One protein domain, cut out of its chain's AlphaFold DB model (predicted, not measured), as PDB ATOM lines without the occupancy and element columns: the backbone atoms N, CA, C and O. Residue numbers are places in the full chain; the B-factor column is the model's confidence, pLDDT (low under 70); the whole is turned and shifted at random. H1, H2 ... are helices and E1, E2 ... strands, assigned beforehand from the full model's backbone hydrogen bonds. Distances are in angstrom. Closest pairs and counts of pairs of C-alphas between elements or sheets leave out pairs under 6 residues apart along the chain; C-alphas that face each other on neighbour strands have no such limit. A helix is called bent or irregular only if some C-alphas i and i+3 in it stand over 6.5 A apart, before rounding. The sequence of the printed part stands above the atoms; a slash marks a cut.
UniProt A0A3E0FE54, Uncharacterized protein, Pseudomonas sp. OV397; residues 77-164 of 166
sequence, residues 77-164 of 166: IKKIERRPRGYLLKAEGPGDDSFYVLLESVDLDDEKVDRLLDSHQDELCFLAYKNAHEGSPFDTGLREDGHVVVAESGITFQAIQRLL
ATOM      1  N   ILE A  77     -35.663 -42.041  42.023       90.25
ATOM      2  CA  ILE A  77     -36.143 -41.046  41.069       90.25
ATOM      3  C   ILE A  77     -35.044 -40.018  40.785       90.25
ATOM      4  O   ILE A  77     -34.374 -39.541  41.703       90.25
ATOM      5  N   LYS A  78     -34.830 -39.696  39.505       92.25
ATOM      6  CA  LYS A  78     -33.711 -38.856  39.042       92.25
ATOM      7  C   LYS A  78     -34.177 -37.756  38.100       92.25
ATOM      8  O   LYS A  78     -35.085 -37.972  37.299       92.25
ATOM      9  N   LYS A  79     -33.514 -36.598  38.158       91.69
ATOM     10  CA  LYS A  79     -33.711 -35.486  37.217       91.69
ATOM     11  C   LYS A  79     -33.172 -35.860  35.837       91.69
ATOM     12  O   LYS A  79     -32.036 -36.316  35.735       91.69
ATOM     13  N   ILE A  80     -33.976 -35.648  34.797       87.25
ATOM     14  CA  ILE A  80     -33.568 -35.820  33.396       87.25
ATOM     15  C   ILE A  80     -33.295 -34.454  32.777       87.25
ATOM     16  O   ILE A  80     -32.176 -34.180  32.353       87.25
ATOM     17  N   GLU A  81     -34.296 -33.574  32.766       83.62
ATOM     18  CA  GLU A  81     -34.163 -32.237  32.186       83.62
ATOM     19  C   GLU A  81     -35.221 -31.259  32.710       83.62
ATOM     20  O   GLU A  81     -36.245 -31.647  33.280       83.62
ATOM     21  N   ARG A  82     -34.988 -29.967  32.473       83.31
ATOM     22  CA  ARG A  82     -35.945 -28.900  32.765       83.31
ATOM     23  C   ARG A  82     -36.944 -28.743  31.616       83.31
ATOM     24  O   ARG A  82     -36.565 -28.716  30.448       83.31
ATOM     25  N   ARG A  83     -38.223 -28.588  31.951       77.38
ATOM     26  CA  ARG A  83     -39.349 -28.382  31.026       77.38
ATOM     27  C   ARG A  83     -40.080 -27.069  31.363       77.38
ATOM     28  O   ARG A  83     -39.960 -26.577  32.481       77.38
ATOM     29  N   PRO A  84     -40.885 -26.492  30.449       73.56
ATOM     30  CA  PRO A  84     -41.597 -25.233  30.714       73.56
ATOM     31  C   PRO A  84     -42.500 -25.257  31.958       73.56
ATOM     32  O   PRO A  84     -42.673 -24.234  32.611       73.56
ATOM     33  N   ARG A  85     -43.064 -26.424  32.296       72.00
ATOM     34  CA  ARG A  85     -43.947 -26.619  33.460       72.00
ATOM     35  C   ARG A  85     -43.217 -27.099  34.726       72.00
ATOM     36  O   ARG A  85     -43.865 -27.270  35.754       72.00
ATOM     37  N   GLY A  86     -41.898 -27.302  34.676       85.56
ATOM     38  CA  GLY A  86     -41.102 -27.808  35.798       85.56
ATOM     39  C   GLY A  86     -39.974 -28.737  35.347       85.56
ATOM     40  O   GLY A  86     -39.113 -28.316  34.579       85.56
ATOM     41  N   TYR A  87     -39.948 -29.988  35.812       82.88
ATOM     42  CA  TYR A  87     -38.840 -30.917  35.543       82.88
ATOM     43  C   TYR A  87     -39.336 -32.292  35.113       82.88
ATOM     44  O   TYR A  87     -40.227 -32.861  35.738       82.88
ATOM     45  N   LEU A  88     -38.715 -32.838  34.069       82.38
ATOM     46  CA  LEU A  88     -38.879 -34.235  33.700       82.38
ATOM     47  C   LEU A  88     -37.949 -35.074  34.576       82.38
ATOM     48  O   LEU A  88     -36.731 -34.870  34.586       82.38
ATOM     49  N   LEU A  89     -38.531 -36.017  35.304       86.62
ATOM     50  CA  LEU A  89     -37.827 -36.983  36.131       86.62
ATOM     51  C   LEU A  89     -38.074 -38.397  35.596       86.62
ATOM     52  O   LEU A  89     -39.029 -38.648  34.859       86.62
ATOM     53  N   LYS A  90     -37.224 -39.336  36.000       86.44
ATOM     54  CA  LYS A  90     -37.384 -40.763  35.725       86.44
ATOM     55  C   LYS A  90     -37.410 -41.527  37.039       86.44
ATOM     56  O   LYS A  90     -36.452 -41.434  37.806       86.44
ATOM     57  N   ALA A  91     -38.499 -42.246  37.288       86.38
ATOM     58  CA  ALA A  91     -38.626 -43.180  38.398       86.38
ATOM     59  C   ALA A  91     -38.162 -44.568  37.942       86.38
ATOM     60  O   ALA A  91     -38.535 -45.021  36.861       86.38
ATOM     61  N   GLU A  92     -37.340 -45.228  38.752       87.06
ATOM     62  CA  GLU A  92     -36.734 -46.526  38.453       87.06
ATOM     63  C   GLU A  92     -37.100 -47.521  39.561       87.06
ATOM     64  O   GLU A  92     -36.913 -47.244  40.750       87.06
ATOM     65  N   GLY A  93     -37.663 -48.659  39.161       79.12
ATOM     66  CA  GLY A  93     -38.053 -49.772  40.015       79.12
ATOM     67  C   GLY A  93     -37.203 -51.028  39.784       79.12
ATOM     68  O   GLY A  93     -36.210 -50.999  39.056       79.12
ATOM     69  N   PRO A  94     -37.543 -52.140  40.456       69.75
ATOM     70  CA  PRO A  94     -36.893 -53.429  40.243       69.75
ATOM     71  C   PRO A  94     -37.205 -53.992  38.846       69.75
ATOM     72  O   PRO A  94     -38.312 -53.821  38.356       69.75
ATOM     73  N   GLY A  95     -36.264 -54.727  38.241       62.84
ATOM     74  CA  GLY A  95     -36.529 -55.502  37.018       62.84
ATOM     75  C   GLY A  95     -36.654 -54.685  35.728       62.84
ATOM     76  O   GLY A  95     -37.437 -55.057  34.866       62.84
ATOM     77  N   ASP A  96     -35.888 -53.597  35.600       61.97
ATOM     78  CA  ASP A  96     -35.888 -52.658  34.460       61.97
ATOM     79  C   ASP A  96     -37.168 -51.813  34.292       61.97
ATOM     80  O   ASP A  96     -37.245 -50.975  33.386       61.97
ATOM     81  N   ASP A  97     -38.129 -51.935  35.212       68.00
ATOM     82  CA  ASP A  97     -39.319 -51.090  35.240       68.00
ATOM     83  C   ASP A  97     -38.939 -49.629  35.502       68.00
ATOM     84  O   ASP A  97     -38.338 -49.271  36.520       68.00
ATOM     85  N   SER A  98     -39.307 -48.745  34.578       75.75
ATOM     86  CA  SER A  98     -39.138 -47.309  34.764       75.75
ATOM     87  C   SER A  98     -40.202 -46.514  34.030       75.75
ATOM     88  O   SER A  98     -40.732 -46.945  33.007       75.75
ATOM     89  N   PHE A  99     -40.513 -45.333  34.554       73.62
ATOM     90  CA  PHE A  99     -41.477 -44.425  33.944       73.62
ATOM     91  C   PHE A  99     -41.086 -42.967  34.170       73.62
ATOM     92  O   PHE A  99     -40.325 -42.628  35.084       73.62
ATOM     93  N   TYR A 100     -41.593 -42.100  33.299       77.25
ATOM     94  CA  TYR A 100     -41.360 -40.667  33.381       77.25
ATOM     95  C   TYR A 100     -42.357 -39.992  34.325       77.25
ATOM     96  O   TYR A 100     -43.518 -40.384  34.450       77.25
ATOM     97  N   VAL A 101     -41.878 -38.963  35.009       78.81
ATOM     98  CA  VAL A 101     -42.605 -38.220  36.037       78.81
ATOM     99  C   VAL A 101     -42.431 -36.741  35.734       78.81
ATOM    100  O   VAL A 101     -41.298 -36.272  35.608       78.81
ATOM    101  N   LEU A 102     -43.528 -35.995  35.640       82.25
ATOM    102  CA  LEU A 102     -43.464 -34.543  35.533       82.25
ATOM    103  C   LEU A 102     -43.564 -33.948  36.935       82.25
ATOM    104  O   LEU A 102     -44.604 -34.021  37.587       82.25
ATOM    105  N   LEU A 103     -42.485 -33.326  37.399       83.31
ATOM    106  CA  LEU A 103     -42.524 -32.469  38.575       83.31
ATOM    107  C   LEU A 103     -43.023 -31.087  38.145       83.31
ATOM    108  O   LEU A 103     -42.269 -30.312  37.557       83.31
ATOM    109  N   GLU A 104     -44.288 -30.781  38.424       79.56
ATOM    110  CA  GLU A 104     -44.893 -29.482  38.133       79.56
ATOM    111  C   GLU A 104     -44.472 -28.455  39.188       79.56
ATOM    112  O   GLU A 104     -45.063 -28.352  40.267       79.56
ATOM    113  N   SER A 105     -43.423 -27.697  38.879       76.81
ATOM    114  CA  SER A 105     -42.819 -26.740  39.804       76.81
ATOM    115  C   SER A 105     -42.152 -25.588  39.052       76.81
ATOM    116  O   SER A 105     -40.927 -25.491  38.987       76.81
ATOM    117  N   VAL A 106     -42.967 -24.709  38.466       71.00
ATOM    118  CA  VAL A 106     -42.478 -23.537  37.713       71.00
ATOM    119  C   VAL A 106     -41.615 -22.614  38.592       71.00
ATOM    120  O   VAL A 106     -40.665 -22.010  38.100       71.00
ATOM    121  N   ASP A 107     -41.894 -22.580  39.899       76.94
ATOM    122  CA  ASP A 107     -41.253 -21.682  40.868       76.94
ATOM    123  C   ASP A 107     -40.022 -22.280  41.576       76.94
ATOM    124  O   ASP A 107     -39.401 -21.613  42.410       76.94
ATOM    125  N   LEU A 108     -39.661 -23.537  41.284       83.44
ATOM    126  CA  LEU A 108     -38.462 -24.154  41.851       83.44
ATOM    127  C   LEU A 108     -37.251 -23.954  40.942       83.44
ATOM    128  O   LEU A 108     -37.320 -24.092  39.721       83.44
ATOM    129  N   ASP A 109     -36.130 -23.622  41.573       88.06
ATOM    130  CA  ASP A 109     -34.814 -23.613  40.949       88.06
ATOM    131  C   ASP A 109     -34.164 -25.002  41.027       88.06
ATOM    132  O   ASP A 109     -34.583 -25.878  41.789       88.06
ATOM    133  N   ASP A 110     -33.127 -25.199  40.213       88.25
ATOM    134  CA  ASP A 110     -32.433 -26.480  40.091       88.25
ATOM    135  C   ASP A 110     -31.841 -26.955  41.423       88.25
ATOM    136  O   ASP A 110     -31.904 -28.143  41.721       88.25
ATOM    137  N   GLU A 111     -31.337 -26.035  42.247       90.62
ATOM    138  CA  GLU A 111     -30.726 -26.360  43.535       90.62
ATOM    139  C   GLU A 111     -31.751 -26.943  44.518       90.62
ATOM    140  O   GLU A 111     -31.478 -27.937  45.192       90.62
ATOM    141  N   LYS A 112     -32.956 -26.367  44.590       89.06
ATOM    142  CA  LYS A 112     -34.040 -26.909  45.424       89.06
ATOM    143  C   LYS A 112     -34.524 -28.262  44.928       89.06
ATOM    144  O   LYS A 112     -34.836 -29.124  45.747       89.06
ATOM    145  N   VAL A 113     -34.596 -28.453  43.611       88.38
ATOM    146  CA  VAL A 113     -34.988 -29.742  43.028       88.38
ATOM    147  C   VAL A 113     -33.947 -30.813  43.329       88.38
ATOM    148  O   VAL A 113     -34.318 -31.910  43.736       88.38
ATOM    149  N   ASP A 114     -32.661 -30.488  43.219       91.94
ATOM    150  CA  ASP A 114     -31.585 -31.433  43.525       91.94
ATOM    151  C   ASP A 114     -31.592 -31.812  45.012       91.94
ATOM    152  O   ASP A 114     -31.591 -32.996  45.342       91.94
ATOM    153  N   ARG A 115     -31.775 -30.844  45.923       90.69
ATOM    154  CA  ARG A 115     -31.936 -31.142  47.359       90.69
ATOM    155  C   ARG A 115     -33.156 -32.013  47.665       90.69
ATOM    156  O   ARG A 115     -33.080 -32.890  48.530       90.69
ATOM    157  N   LEU A 116     -34.284 -31.769  46.991       89.31
ATOM    158  CA  LEU A 116     -35.487 -32.595  47.125       89.31
ATOM    159  C   LEU A 116     -35.205 -34.037  46.704       89.31
ATOM    160  O   LEU A 116     -35.557 -34.960  47.440       89.31
ATOM    161  N   LEU A 117     -34.556 -34.223  45.555       90.31
ATOM    162  CA  LEU A 117     -34.182 -35.542  45.060       90.31
ATOM    163  C   LEU A 117     -33.210 -36.227  46.022       90.31
ATOM    164  O   LEU A 117     -33.437 -37.382  46.359       90.31
ATOM    165  N   ASP A 118     -32.206 -35.535  46.546       91.31
ATOM    166  CA  ASP A 118     -31.221 -36.147  47.443       91.31
ATOM    167  C   ASP A 118     -31.811 -36.543  48.807       91.31
ATOM    168  O   ASP A 118     -31.449 -37.575  49.373       91.31
ATOM    169  N   SER A 119     -32.744 -35.746  49.336       90.06
ATOM    170  CA  SER A 119     -33.208 -35.885  50.727       90.06
ATOM    171  C   SER A 119     -34.549 -36.612  50.874       90.06
ATOM    172  O   SER A 119     -34.893 -37.039  51.975       90.06
ATOM    173  N   HIS A 120     -35.324 -36.762  49.793       91.25
ATOM    174  CA  HIS A 120     -36.716 -37.230  49.860       91.25
ATOM    175  C   HIS A 120     -37.068 -38.316  48.825       91.25
ATOM    176  O   HIS A 120     -38.228 -38.426  48.424       91.25
ATOM    177  N   GLN A 121     -36.102 -39.158  48.432       91.69
ATOM    178  CA  GLN A 121     -36.301 -40.264  47.474       91.69
ATOM    179  C   GLN A 121     -37.554 -41.106  47.765       91.69
ATOM    180  O   GLN A 121     -38.401 -41.260  46.890       91.69
ATOM    181  N   ASP A 122     -37.725 -41.613  48.993       89.12
ATOM    182  CA  ASP A 122     -38.850 -42.506  49.325       89.12
ATOM    183  C   ASP A 122     -40.226 -41.840  49.148       89.12
ATOM    184  O   ASP A 122     -41.189 -42.483  48.713       89.12
ATOM    185  N   GLU A 123     -40.306 -40.547  49.470       89.38
ATOM    186  CA  GLU A 123     -41.520 -39.744  49.365       89.38
ATOM    187  C   GLU A 123     -41.843 -39.423  47.908       89.38
ATOM    188  O   GLU A 123     -42.979 -39.603  47.479       89.38
ATOM    189  N   LEU A 124     -40.843 -38.995  47.134       88.00
ATOM    190  CA  LEU A 124     -41.008 -38.682  45.717       88.00
ATOM    191  C   LEU A 124     -41.353 -39.938  44.909       88.00
ATOM    192  O   LEU A 124     -42.285 -39.907  44.110       88.00
ATOM    193  N   CYS A 125     -40.690 -41.064  45.185       88.44
ATOM    194  CA  CYS A 125     -41.043 -42.365  44.622       88.44
ATOM    195  C   CYS A 125     -42.471 -42.773  44.993       88.44
ATOM    196  O   CYS A 125     -43.201 -43.281  44.149       88.44
ATOM    197  N   PHE A 126     -42.898 -42.540  46.241       86.81
ATOM    198  CA  PHE A 126     -44.273 -42.816  46.651       86.81
ATOM    199  C   PHE A 126     -45.288 -41.921  45.932       86.81
ATOM    200  O   PHE A 126     -46.322 -42.427  45.518       86.81
ATOM    201  N   LEU A 127     -45.013 -40.626  45.761       84.19
ATOM    202  CA  LEU A 127     -45.906 -39.703  45.055       84.19
ATOM    203  C   LEU A 127     -46.005 -40.030  43.563       84.19
ATOM    204  O   LEU A 127     -47.116 -40.104  43.045       84.19
ATOM    205  N   ALA A 128     -44.875 -40.288  42.899       80.81
ATOM    206  CA  ALA A 128     -44.841 -40.745  41.511       80.81
ATOM    207  C   ALA A 128     -45.653 -42.036  41.344       80.81
ATOM    208  O   ALA A 128     -46.559 -42.116  40.519       80.81
ATOM    209  N   TYR A 129     -45.387 -43.020  42.206       79.75
ATOM    210  CA  TYR A 129     -46.104 -44.289  42.230       79.75
ATOM    211  C   TYR A 129     -47.598 -44.104  42.484       79.75
ATOM    212  O   TYR A 129     -48.424 -44.635  41.757       79.75
ATOM    213  N   LYS A 130     -47.977 -43.320  43.488       78.25
ATOM    214  CA  LYS A 130     -49.378 -43.061  43.805       78.25
ATOM    215  C   LYS A 130     -50.091 -42.394  42.631       78.25
ATOM    216  O   LYS A 130     -51.176 -42.820  42.267       78.25
ATOM    217  N   ASN A 131     -49.489 -41.382  42.019       75.56
ATOM    218  CA  ASN A 131     -50.150 -40.614  40.969       75.56
ATOM    219  C   ASN A 131     -50.228 -41.379  39.645       75.56
ATOM    220  O   ASN A 131     -51.221 -41.233  38.942       75.56
ATOM    221  N   ALA A 132     -49.254 -42.244  39.353       71.31
ATOM    222  CA  ALA A 132     -49.326 -43.173  38.227       71.31
ATOM    223  C   ALA A 132     -50.498 -44.169  38.342       71.31
ATOM    224  O   ALA A 132     -51.030 -44.593  37.322       71.31
ATOM    225  N   HIS A 133     -50.914 -44.529  39.565       69.06
ATOM    226  CA  HIS A 133     -51.874 -45.621  39.799       69.06
ATOM    227  C   HIS A 133     -53.239 -45.192  40.362       69.06
ATOM    228  O   HIS A 133     -54.219 -45.908  40.162       69.06
ATOM    229  N   GLU A 134     -53.323 -44.055  41.060       66.75
ATOM    230  CA  GLU A 134     -54.581 -43.456  41.541       66.75
ATOM    231  C   GLU A 134     -55.076 -42.304  40.659       66.75
ATOM    232  O   GLU A 134     -56.248 -41.926  40.738       66.75
ATOM    233  N   GLY A 135     -54.183 -41.696  39.871       56.31
ATOM    234  CA  GLY A 135     -54.565 -40.699  38.877       56.31
ATOM    235  C   GLY A 135     -55.414 -41.334  37.778       56.31
ATOM    236  O   GLY A 135     -55.479 -42.554  37.661       56.31
ATOM    237  N   SER A 136     -56.073 -40.517  36.952       46.69
ATOM    238  CA  SER A 136     -56.617 -41.027  35.688       46.69
ATOM    239  C   SER A 136     -55.481 -41.717  34.920       46.69
ATOM    240  O   SER A 136     -54.544 -41.015  34.541       46.69
ATOM    241  N   PRO A 137     -55.544 -43.031  34.635       45.56
ATOM    242  CA  PRO A 137     -54.531 -43.729  33.835       45.56
ATOM    243  C   PRO A 137     -54.575 -43.330  32.341       45.56
ATOM    244  O   PRO A 137     -54.132 -44.077  31.477       45.56
ATOM    245  N   PHE A 138     -55.128 -42.157  32.013       36.06
ATOM    246  CA  PHE A 138     -55.575 -41.766  30.673       36.06
ATOM    247  C   PHE A 138     -54.582 -40.951  29.849       36.06
ATOM    248  O   PHE A 138     -54.973 -40.401  28.829       36.06
ATOM    249  N   ASP A 139     -53.311 -40.918  30.218       39.62
ATOM    250  CA  ASP A 139     -52.274 -40.446  29.291       39.62
ATOM    251  C   ASP A 139     -51.261 -41.566  29.016       39.62
ATOM    252  O   ASP A 139     -50.063 -41.331  28.899       39.62
ATOM    253  N   THR A 140     -51.714 -42.824  28.927       41.09
ATOM    254  CA  THR A 140     -50.895 -43.841  28.268       41.09
ATOM    255  C   THR A 140     -50.754 -43.487  26.789       41.09
ATOM    256  O   THR A 140     -51.562 -43.854  25.942       41.09
ATOM    257  N   GLY A 141     -49.737 -42.688  26.483       39.03
ATOM    258  CA  GLY A 141     -49.355 -42.340  25.128       39.03
ATOM    259  C   GLY A 141     -48.454 -43.421  24.547       39.03
ATOM    260  O   GLY A 141     -47.533 -43.907  25.201       39.03
ATOM    261  N   LEU A 142     -48.684 -43.778  23.290       35.19
ATOM    262  CA  LEU A 142     -47.671 -44.439  22.478       35.19
ATOM    263  C   LEU A 142     -46.732 -43.361  21.942       35.19
ATOM    264  O   LEU A 142     -47.175 -42.419  21.281       35.19
ATOM    265  N   ARG A 143     -45.431 -43.489  22.214       41.31
ATOM    266  CA  ARG A 143     -44.437 -42.738  21.438       41.31
ATOM    267  C   ARG A 143     -44.456 -43.229  19.995       41.31
ATOM    268  O   ARG A 143     -44.811 -44.373  19.721       41.31
ATOM    269  N   GLU A 144     -44.017 -42.374  19.075       34.62
ATOM    270  CA  GLU A 144     -43.862 -42.722  17.653       34.62
ATOM    271  C   GLU A 144     -42.930 -43.932  17.424       34.62
ATOM    272  O   GLU A 144     -42.980 -44.559  16.370       34.62
ATOM    273  N   ASP A 145     -42.105 -44.286  18.415       41.75
ATOM    274  CA  ASP A 145     -41.199 -45.440  18.415       41.75
ATOM    275  C   ASP A 145     -41.835 -46.747  18.940       41.75
ATOM    276  O   ASP A 145     -41.167 -47.780  18.982       41.75
ATOM    277  N   GLY A 146     -43.120 -46.730  19.311       31.89
ATOM    278  CA  GLY A 146     -43.859 -47.914  19.752       31.89
ATOM    279  C   GLY A 146     -43.723 -48.251  21.240       31.89
ATOM    280  O   GLY A 146     -44.281 -49.257  21.679       31.89
ATOM    281  N   HIS A 147     -43.024 -47.437  22.037       39.78
ATOM    282  CA  HIS A 147     -42.945 -47.644  23.482       39.78
ATOM    283  C   HIS A 147     -44.195 -47.121  24.205       39.78
ATOM    284  O   HIS A 147     -44.629 -45.984  23.990       39.78
ATOM    285  N   VAL A 148     -44.746 -47.950  25.102       40.97
ATOM    286  CA  VAL A 148     -45.807 -47.563  26.041       40.97
ATOM    287  C   VAL A 148     -45.230 -46.544  27.016       40.97
ATOM    288  O   VAL A 148     -44.300 -46.846  27.763       40.97
ATOM    289  N   VAL A 149     -45.772 -45.331  27.016       43.97
ATOM    290  CA  VAL A 149     -45.464 -44.319  28.023       43.97
ATOM    291  C   VAL A 149     -46.597 -44.338  29.023       43.97
ATOM    292  O   VAL A 149     -47.746 -44.166  28.642       43.97
ATOM    293  N   VAL A 150     -46.298 -44.542  30.302       47.72
ATOM    294  CA  VAL A 150     -47.245 -44.164  31.352       47.72
ATOM    295  C   VAL A 150     -47.302 -42.645  31.342       47.72
ATOM    296  O   VAL A 150     -46.246 -42.016  31.441       47.72
ATOM    297  N   ALA A 151     -48.508 -42.091  31.198       47.06
ATOM    298  CA  ALA A 151     -48.839 -40.693  31.459       47.06
ATOM    299  C   ALA A 151     -47.886 -40.122  32.485       47.06
ATOM    300  O   ALA A 151     -47.809 -40.686  33.576       47.06
ATOM    301  N   GLU A 152     -47.139 -39.075  32.140       52.66
ATOM    302  CA  GLU A 152     -46.195 -38.446  33.056       52.66
ATOM    303  C   GLU A 152     -46.832 -38.348  34.447       52.66
ATOM    304  O   GLU A 152     -47.794 -37.601  34.642       52.66
ATOM    305  N   SER A 153     -46.370 -39.155  35.412       60.22
ATOM    306  CA  SER A 153     -47.013 -39.118  36.723       60.22
ATOM    307  C   SER A 153     -46.726 -37.733  37.302       60.22
ATOM    308  O   SER A 153     -45.569 -37.325  37.416       60.22
ATOM    309  N   GLY A 154     -47.773 -36.949  37.543       65.88
ATOM    310  CA  GLY A 154     -47.608 -35.551  37.917       65.88
ATOM    311  C   GLY A 154     -47.302 -35.431  39.401       65.88
ATOM    312  O   GLY A 154     -48.174 -35.711  40.215       65.88
ATOM    313  N   ILE A 155     -46.108 -34.991  39.791       75.38
ATOM    314  CA  ILE A 155     -45.851 -34.529  41.162       75.38
ATOM    315  C   ILE A 155     -46.095 -33.023  41.178       75.38
ATOM    316  O   ILE A 155     -45.334 -32.258  40.593       75.38
ATOM    317  N   THR A 156     -47.162 -32.577  41.836       77.38
ATOM    318  CA  THR A 156     -47.499 -31.149  41.892       77.38
ATOM    319  C   THR A 156     -46.698 -30.421  42.965       77.38
ATOM    320  O   THR A 156     -46.356 -30.996  44.000       77.38
ATOM    321  N   PHE A 157     -46.474 -29.118  42.776       73.38
ATOM    322  CA  PHE A 157     -45.857 -28.268  43.795       73.38
ATOM    323  C   PHE A 157     -46.548 -28.393  45.164       73.38
ATOM    324  O   PHE A 157     -45.884 -28.551  46.184       73.38
ATOM    325  N   GLN A 158     -47.884 -28.415  45.199       78.12
ATOM    326  CA  GLN A 158     -48.651 -28.588  46.439       78.12
ATOM    327  C   GLN A 158     -48.308 -29.898  47.170       78.12
ATOM    328  O   GLN A 158     -48.248 -29.915  48.399       78.12
ATOM    329  N   ALA A 159     -48.043 -30.984  46.436       74.56
ATOM    330  CA  ALA A 159     -47.683 -32.273  47.023       74.56
ATOM    331  C   ALA A 159     -46.310 -32.245  47.724       74.56
ATOM    332  O   ALA A 159     -46.100 -32.981  48.690       74.56
ATOM    333  N   ILE A 160     -45.402 -31.372  47.275       80.25
ATOM    334  CA  ILE A 160     -44.028 -31.270  47.791       80.25
ATOM    335  C   ILE A 160     -43.776 -30.038  48.667       80.25
ATOM    336  O   ILE A 160     -42.721 -29.956  49.289       80.25
ATOM    337  N   GLN A 161     -44.732 -29.109  48.794       80.69
ATOM    338  CA  GLN A 161     -44.600 -27.896  49.620       80.69
ATOM    339  C   GLN A 161     -44.112 -28.189  51.044       80.69
ATOM    340  O   GLN A 161     -43.243 -27.496  51.564       80.69
ATOM    341  N   ARG A 162     -44.625 -29.258  51.663       83.69
ATOM    342  CA  ARG A 162     -44.223 -29.682  53.013       83.69
ATOM    343  C   ARG A 162     -42.779 -30.185  53.108       83.69
ATOM    344  O   ARG A 162     -42.209 -30.166  54.189       83.69
ATOM    345  N   LEU A 163     -42.218 -30.668  52.001       82.81
ATOM    346  CA  LEU A 163     -40.857 -31.209  51.926       82.81
ATOM    347  C   LEU A 163     -39.820 -30.098  51.740       82.81
ATOM    348  O   LEU A 163     -38.649 -30.301  52.021       82.81
ATOM    349  N   LEU A 164     -40.262 -28.925  51.281       77.38
ATOM    350  CA  LEU A 164     -39.439 -27.728  51.116       77.38
ATOM    351  C   LEU A 164     -39.279 -26.917  52.410       77.38
ATOM    352  O   LEU A 164     -38.457 -26.008  52.459       77.38
TER     353      LEU A 164
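What this domain is: This is residues 77 to 164 of the 166 residues of an uncharacterized protein of Pseudomonas sp. OV397 (UniProt A0A3E0FE54). A strongly twisted sheet of four strands has the helices H1, H2 and H3 over one face, in two layers, and the long link of residues 135 to 152, which has no named element, reaches out at one end of the domain and folds back on itself, with a short antiparallel pairing of residues 141 to 142 with residues 148 to 149. The 88 printed residues hold E1, E2, E3, H1, H2, E4 and H3 in that order, a mixed class; the mixed sheet runs E1, E2, E3, E4. It is compact, with a radius of gyration of the C-alphas of 12.6 A, and spans 36 by 28 by 22 A.

Where its parts are: E1, residues 77 to 83, begins at C-alpha 77 (-36.143, -41.046, 41.069) and is 16.5 A long. E2, residues 86 to 92, is 19.4 A, E3, residues 98 to 104, 19.0 A, and E4, residues 153 to 156, 9.5 A. H1, residues 110 to 119, is 14.2 A and H2, residues 121 to 134, 19.5 A. H3, residues 157 to 163, is 10.0 A, ends at C-alpha 163 (-40.857, -31.209, 51.926), and is irregular: C-alphas 159 and 162 are 7.4 A apart.

How they stand to each other: E1, E2 and E3 form a meander, each strand the antiparallel neighbour of the one before, with N 80 and O 88 at 2.9 A and N 89 and O 101 at 2.8 A. E3 and E4 are parallel at 26 degrees, with N 155 and O 102 at 2.8 A; with H1 and H2 between them they make a strand-helix-strand unit, two parallel neighbour strands joined through helices, whose crossover is left-handed. H2 is on the sheet; its closest C-alphas to E4 are those of Ala 132 and Ser 153, 4.9 A. H1, on the same face, has a height over the sheet of 9.7 A and runs along the strands, at 10 degrees to E1 on the local plane. H1 and H2 are close but not clearly touching, about perpendicular at 85 degrees, with C-alphas 117 and 124 closest at 7.5 A. Every O i to N i+4 pair is within hydrogen-bond range in H1 and H2; in H3 it is 1 of 3, beside 2 of 4 O i to N i+3 pairs.

The domain as a whole: The C-alphas farthest apart, of Asp 145 and Arg 162, are 38.1 A apart. The printed part has no cut, and the link from H2 to E4 is long. Residues 94 to 97 and 133 to 154 have pLDDT under 70.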